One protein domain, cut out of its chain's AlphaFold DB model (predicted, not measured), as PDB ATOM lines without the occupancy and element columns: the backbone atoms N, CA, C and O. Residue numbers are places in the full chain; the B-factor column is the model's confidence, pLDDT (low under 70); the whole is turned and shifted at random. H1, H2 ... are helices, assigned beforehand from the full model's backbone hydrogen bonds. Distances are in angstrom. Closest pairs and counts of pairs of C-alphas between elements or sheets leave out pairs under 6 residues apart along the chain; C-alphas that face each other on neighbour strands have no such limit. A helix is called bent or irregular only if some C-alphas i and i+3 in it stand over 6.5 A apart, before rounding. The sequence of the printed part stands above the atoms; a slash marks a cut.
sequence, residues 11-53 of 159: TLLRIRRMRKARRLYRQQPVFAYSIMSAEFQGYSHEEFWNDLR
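Overview. This is residues 11 to 53 of the 159 residues of an uncharacterized protein of Chitinophaga japonensis (UniProt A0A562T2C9). One long helix, H1, makes the long axis of this small domain, and two short helices pack on it: H2 folds back from the far end of H1 in a V-shaped helical hairpin, and H3 crosses H1 near its middle, nearly at a right angle. The printed part has 43 residues with three named helices, in the order H1, H2, H3 along the chain, and no named strand. The class is all helix. The whole is compact, with a radius of gyration of the C-alphas of 9.2 A, and the C-alphas span 26 by 18 by 16 A along their three main axes.

Arrangement. H1, residues 11 to 27, touches H2, residues 32 to 39, and does so with its residues 21 to 25 alone. The closest C-alphas of the two are those of Leu 24 and Ala 32, 5.1 A apart. H1 and H2 run opposite ways at a steep tilt of 41 degrees, and they form a helical hairpin. H3, residues 45 to 52, touches H1, which meets it with residues 18 to 22 alone. Their closest C-alphas, those of Met 18 and Asp 51, are 5.0 A apart, and their lines are about perpendicular, at 87 degrees. H2 and H3 are close but not clearly touching, with 2 pairs of C-alphas within 8 A; the closest C-alphas are those of Tyr 33 and Phe 48, 6.7 A apart. These two run opposite ways at a steep tilt of 68 degrees, only just short of about perpendicular. In H1, H2 and H3 every pair of O i and N i+4 is within hydrogen-bond range.

Along the chain. H1 begins at C-alpha 11, at (188.724, 488.081, 412.739), and ends at C-alpha 27, at (203.289, 470.883, 402.668), 24.7 A from first to last C-alpha. H2 runs from Ala 32 to Glu 39 and is 11.1 A long from first to last C-alpha. H3 runs from His 45 to Leu 52, 10.9 A from first to last C-alpha, and ends at C-alpha 52, at (196.008, 473.028, 413.550). H1, H2 and H3 are not bent.

Size, cuts and confidence. The two C-alphas farthest apart, those of Thr 11 and Val 30, are 26.9 A apart. The first and last printed C-alphas, those of Thr 11 and Arg 53, are 17.4 A apart. The printed part has no cut. The link from H1 to H2, 4 residues, and the link from H2 to H3, 5 residues, are both tight. The mean pLDDT of the printed part is 93.0, and no printed residue is under 70.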
ATOM      1  N   THR A  11     189.298 489.413 412.962       84.88
ATOM      2  CA  THR A  11     188.724 488.081 412.739       84.88
ATOM      3  C   THR A  11     189.176 487.511 411.394       84.88
ATOM      4  O   THR A  11     189.472 486.317 411.290       84.88
ATOM      5  N   LEU A  12     189.274 488.354 410.362       86.38
ATOM      6  CA  LEU A  12     189.810 487.955 409.061       86.38
ATOM      7  C   LEU A  12     191.293 487.589 409.148       86.38
ATOM      8  O   LEU A  12     191.697 486.590 408.547       86.38
ATOM      9  N   LEU A  13     192.083 488.347 409.909       88.00
ATOM     10  CA  LEU A  13     193.503 488.080 410.129       88.00
ATOM     11  C   LEU A  13     193.706 486.735 410.837       88.00
ATOM     12  O   LEU A  13     194.445 485.889 410.331       88.00
ATOM     13  N   ARG A  14     192.937 486.457 411.899       88.69
ATOM     14  CA  ARG A  14     192.936 485.151 412.584       88.69
ATOM     15  C   ARG A  14     192.584 483.997 411.640       88.69
ATOM     16  O   ARG A  14     193.244 482.960 411.637       88.69
ATOM     17  N   ILE A  15     191.562 484.169 410.796       89.00
ATOM     18  CA  ILE A  15     191.167 483.149 409.810       89.00
ATOM     19  C   ILE A  15     192.281 482.911 408.782       89.00
ATOM     20  O   ILE A  15     192.529 481.761 408.408       89.00
ATOM     21  N   ARG A  16     192.937 483.974 408.302       90.75
ATOM     22  CA  ARG A  16     194.046 483.889 407.339       90.75
ATOM     23  C   ARG A  16     195.252 483.172 407.947       90.75
ATOM     24  O   ARG A  16     195.724 482.219 407.330       90.75
ATOM     25  N   ARG A  17     195.658 483.554 409.163       93.69
ATOM     26  CA  ARG A  17     196.735 482.921 409.945       93.69
ATOM     27  C   ARG A  17     196.516 481.414 410.076       93.69
ATOM     28  O   ARG A  17     197.306 480.626 409.564       93.69
ATOM     29  N   MET A  18     195.361 481.013 410.606       93.38
ATOM     30  CA  MET A  18     194.985 479.603 410.760       93.38
ATOM     31  C   MET A  18     195.001 478.841 409.422       93.38
ATOM     32  O   MET A  18     195.453 477.696 409.344       93.38
ATOM     33  N   ARG A  19     194.485 479.439 408.337       92.50
ATOM     34  CA  ARG A  19     194.493 478.805 407.004       92.50
ATOM     35  C   ARG A  19     195.912 478.597 406.484       92.50
ATOM     36  O   ARG A  19     196.156 477.564 405.858       92.50
ATOM     37  N   LYS A  20     196.811 479.554 406.721       95.12
ATOM     38  CA  LYS A  20     198.219 479.474 406.324       95.12
ATOM     39  C   LYS A  20     198.955 478.405 407.128       95.12
ATOM     40  O   LYS A  20     199.509 477.506 406.505       95.12
ATOM     41  N   ALA A  21     198.812 478.398 408.456       95.31
ATOM     42  CA  ALA A  21     199.369 477.365 409.336       95.31
ATOM     43  C   ALA A  21     198.979 475.951 408.873       95.31
ATOM     44  O   ALA A  21     199.829 475.095 408.641       95.31
ATOM     45  N   ARG A  22     197.685 475.721 408.610       94.62
ATOM     46  CA  ARG A  22     197.178 474.425 408.117       94.62
ATOM     47  C   ARG A  22     197.681 474.049 406.729       94.62
ATOM     48  O   ARG A  22     197.741 472.862 406.416       94.62
ATOM     49  N   ARG A  23     197.940 475.033 405.866       95.50
ATOM     50  CA  ARG A  23     198.473 474.794 404.521       95.50
ATOM     51  C   ARG A  23     199.945 474.412 404.605       95.50
ATOM     52  O   ARG A  23     200.308 473.376 404.062       95.50
ATOM     53  N   LEU A  24     200.735 475.203 405.328       95.38
ATOM     54  CA  LEU A  24     202.155 474.956 405.553       95.38
ATOM     55  C   LEU A  24     202.376 473.609 406.229       95.38
ATOM     56  O   LEU A  24     203.163 472.821 405.730       95.38
ATOM     57  N   TYR A  25     201.602 473.278 407.262       95.62
ATOM     58  CA  TYR A  25     201.725 471.988 407.944       95.62
ATOM     59  C   TYR A  25     201.443 470.782 407.036       95.62
ATOM     60  O   TYR A  25     201.981 469.709 407.259       95.62
ATOM     61  N   ARG A  26     200.620 470.932 405.988       94.81
ATOM     62  CA  ARG A  26     200.409 469.859 404.998       94.81
ATOM     63  C   ARG A  26     201.538 469.741 403.978       94.81
ATOM     64  O   ARG A  26     201.693 468.671 403.410       94.81
ATOM     65  N   GLN A  27     202.238 470.834 403.689       95.31
ATOM     66  CA  GLN A  27     203.289 470.883 402.668       95.31
ATOM     67  C   GLN A  27     204.670 470.588 403.261       95.31
ATOM     68  O   GLN A  27     205.442 469.845 402.674       95.31
ATOM     69  N   GLN A  28     204.959 471.167 404.424       95.38
ATOM     70  CA  GLN A  28     206.248 471.124 405.109       95.38
ATOM     71  C   GLN A  28     206.044 471.144 406.638       95.38
ATOM     72  O   GLN A  28     206.237 472.178 407.275       95.38
ATOM     73  N   PRO A  29     205.631 470.018 407.251       93.31
ATOM     74  CA  PRO A  29     205.272 469.961 408.671       93.31
ATOM     75  C   PRO A  29     206.370 470.472 409.613       93.31
ATOM     76  O   PRO A  29     206.073 471.220 410.539       93.31
ATOM     77  N   VAL A  30     207.629 470.106 409.341       94.38
ATOM     78  CA  VAL A  30     208.792 470.412 410.193       94.38
ATOM     79  C   VAL A  30     209.075 471.915 410.257       94.38
ATOM     80  O   VAL A  30     209.324 472.454 411.328       94.38
ATOM     81  N   PHE A  31     208.973 472.613 409.122       95.75
ATOM     82  CA  PHE A  31     209.272 474.047 409.021       95.75
ATOM     83  C   PHE A  31     208.032 474.938 409.175       95.75
ATOM     84  O   PHE A  31     208.131 476.161 409.202       95.75
ATOM     85  N   ALA A  32     206.836 474.354 409.269       95.12
ATOM     86  CA  ALA A  32     205.595 475.119 409.268       95.12
ATOM     87  C   ALA A  32     205.502 476.112 410.437       95.12
ATOM     88  O   ALA A  32     204.992 477.213 410.242       95.12
ATOM     89  N   TYR A  33     206.000 475.748 411.623       95.56
ATOM     90  CA  TYR A  33     206.018 476.652 412.772       95.56
ATOM     91  C   TYR A  33     207.017 477.798 412.588       95.56
ATOM     92  O   TYR A  33     206.621 478.952 412.725       95.56
ATOM     93  N   SER A  34     208.267 477.506 412.208       94.88
ATOM     94  CA  SER A  34     209.307 478.535 412.044       94.88
ATOM     95  C   SER A  34     208.943 479.564 410.971       94.88
ATOM     96  O   SER A  34     209.170 480.760 411.144       94.88
ATOM     97  N   ILE A  35     208.302 479.120 409.887       95.25
ATOM     98  CA  ILE A  35     207.794 480.005 408.833       95.25
ATOM     99  C   ILE A  35     206.652 480.885 409.357       95.25
ATOM    100  O   ILE A  35     206.583 482.066 409.027       95.25
ATOM    101  N   MET A  36     205.757 480.336 410.183       95.81
ATOM    102  CA  MET A  36     204.666 481.109 410.780       95.81
ATOM    103  C   MET A  36     205.172 482.127 411.809       95.81
ATOM    104  O   MET A  36     204.683 483.254 411.816       95.81
ATOM    105  N   SER A  37     206.149 481.768 412.647       94.19
ATOM    106  CA  SER A  37     206.727 482.677 413.644       94.19
ATOM    107  C   SER A  37     207.547 483.805 413.018       94.19
ATOM    108  O   SER A  37     207.612 484.892 413.581       94.19
ATOM    109  N   ALA A  38     208.153 483.570 411.847       94.25
ATOM    110  CA  ALA A  38     208.877 484.602 411.105       94.25
ATOM    111  C   ALA A  38     207.946 485.678 410.516       94.25
ATOM    112  O   ALA A  38     208.341 486.829 410.369       94.25
ATOM    113  N   GLU A  39     206.710 485.313 410.170       93.00
ATOM    114  CA  GLU A  39     205.749 486.224 409.537       93.00
ATOM    115  C   GLU A  39     204.790 486.883 410.534       93.00
ATOM    116  O   GLU A  39     204.385 488.028 410.340       93.00
ATOM    117  N   PHE A  40     204.401 486.170 411.592       91.19
ATOM    118  CA  PHE A  40     203.501 486.675 412.624       91.19
ATOM    119  C   PHE A  40     204.288 486.899 413.915       91.19
ATOM    120  O   PHE A  40     204.565 485.959 414.660       91.19
ATOM    121  N   GLN A  41     204.635 488.158 414.189       88.94
ATOM    122  CA  GLN A  41     205.365 488.529 415.399       88.94
ATOM    123  C   GLN A  41     204.582 488.118 416.656       88.94
ATOM    124  O   GLN A  41     203.385 488.385 416.768       88.94
ATOM    125  N   GLY A  42     205.260 487.448 417.591       89.56
ATOM    126  CA  GLY A  42     204.654 486.955 418.832       89.56
ATOM    127  C   GLY A  42     203.822 485.678 418.681       89.56
ATOM    128  O   GLY A  42     203.214 485.245 419.657       89.56
ATOM    129  N   TYR A  43     203.793 485.056 417.497       92.81
ATOM    130  CA  TYR A  43     203.060 483.809 417.287       92.81
ATOM    131  C   TYR A  43     203.706 482.650 418.042       92.81
ATOM    132  O   TYR A  43     204.819 482.226 417.722       92.81
ATOM    133  N   SER A  44     203.001 482.137 419.050       94.56
ATOM    134  CA  SER A  44     203.538 481.103 419.933       94.56
ATOM    135  C   SER A  44     203.353 479.695 419.366       94.56
ATOM    136  O   SER A  44     202.471 479.413 418.547       94.56
ATOM    137  N   HIS A  45     204.170 478.763 419.852       93.69
ATOM    138  CA  HIS A  45     204.046 477.348 419.511       93.69
ATOM    139  C   HIS A  45     202.675 476.771 419.913       93.69
ATOM    140  O   HIS A  45     202.099 475.956 419.191       93.69
ATOM    141  N   GLU A  46     202.096 477.238 421.020       94.12
ATOM    142  CA  GLU A  46     200.754 476.835 421.450       94.12
ATOM    143  C   GLU A  46     199.663 477.334 420.499       94.12
ATOM    144  O   GLU A  46     198.728 476.594 420.174       94.12
ATOM    145  N   GLU A  47     199.772 478.574 420.011       93.12
ATOM    146  CA  GLU A  47     198.846 479.108 419.012       93.12
ATOM    147  C   GLU A  47     198.897 478.308 417.707       93.12
ATOM    148  O   GLU A  47     197.850 478.058 417.100       93.12
ATOM    149  N   PHE A  48     200.086 477.848 417.309       94.75
ATOM    150  CA  PHE A  48     200.267 476.991 416.141       94.75
ATOM    151  C   PHE A  48     199.502 475.675 416.262       94.75
ATOM    152  O   PHE A  48     198.670 475.357 415.402       94.75
ATOM    153  N   TRP A  49     199.689 474.939 417.357       94.62
ATOM    154  CA  TRP A  49     198.945 473.698 417.590       94.62
ATOM    155  C   TRP A  49     197.437 473.933 417.726       94.62
ATOM    156  O   TRP A  49     196.631 473.151 417.204       94.62
ATOM    157  N   ASN A  50     197.034 475.044 418.345       92.81
ATOM    158  CA  ASN A  50     195.632 475.446 418.431       92.81
ATOM    159  C   ASN A  50     195.008 475.730 417.054       92.81
ATOM    160  O   ASN A  50     193.866 475.327 416.809       92.81
ATOM    161  N   ASP A  51     195.743 476.368 416.142       92.94
ATOM    162  CA  ASP A  51     195.295 476.632 414.772       92.94
ATOM    163  C   ASP A  51     195.187 475.331 413.949       92.94
ATOM    164  O   ASP A  51     194.268 475.180 413.126       92.94
ATOM    165  N   LEU A  52     196.064 474.350 414.189       92.12
ATOM    166  CA  LEU A  52     196.008 473.028 413.550       92.12
ATOM    167  C   LEU A  52     194.834 472.168 414.037       92.12
ATOM    168  O   LEU A  52     194.274 471.390 413.253       92.12
ATOM    169  N   ARG A  53     194.400 472.341 415.291       89.75
ATOM    170  CA  ARG A  53     193.308 471.565 415.891       89.75
ATOM    171  C   ARG A  53     191.994 471.753 415.121       89.75
ATOM    172  O   ARG A  53     191.466 472.859 414.963       89.75
TER     173      ARG A  53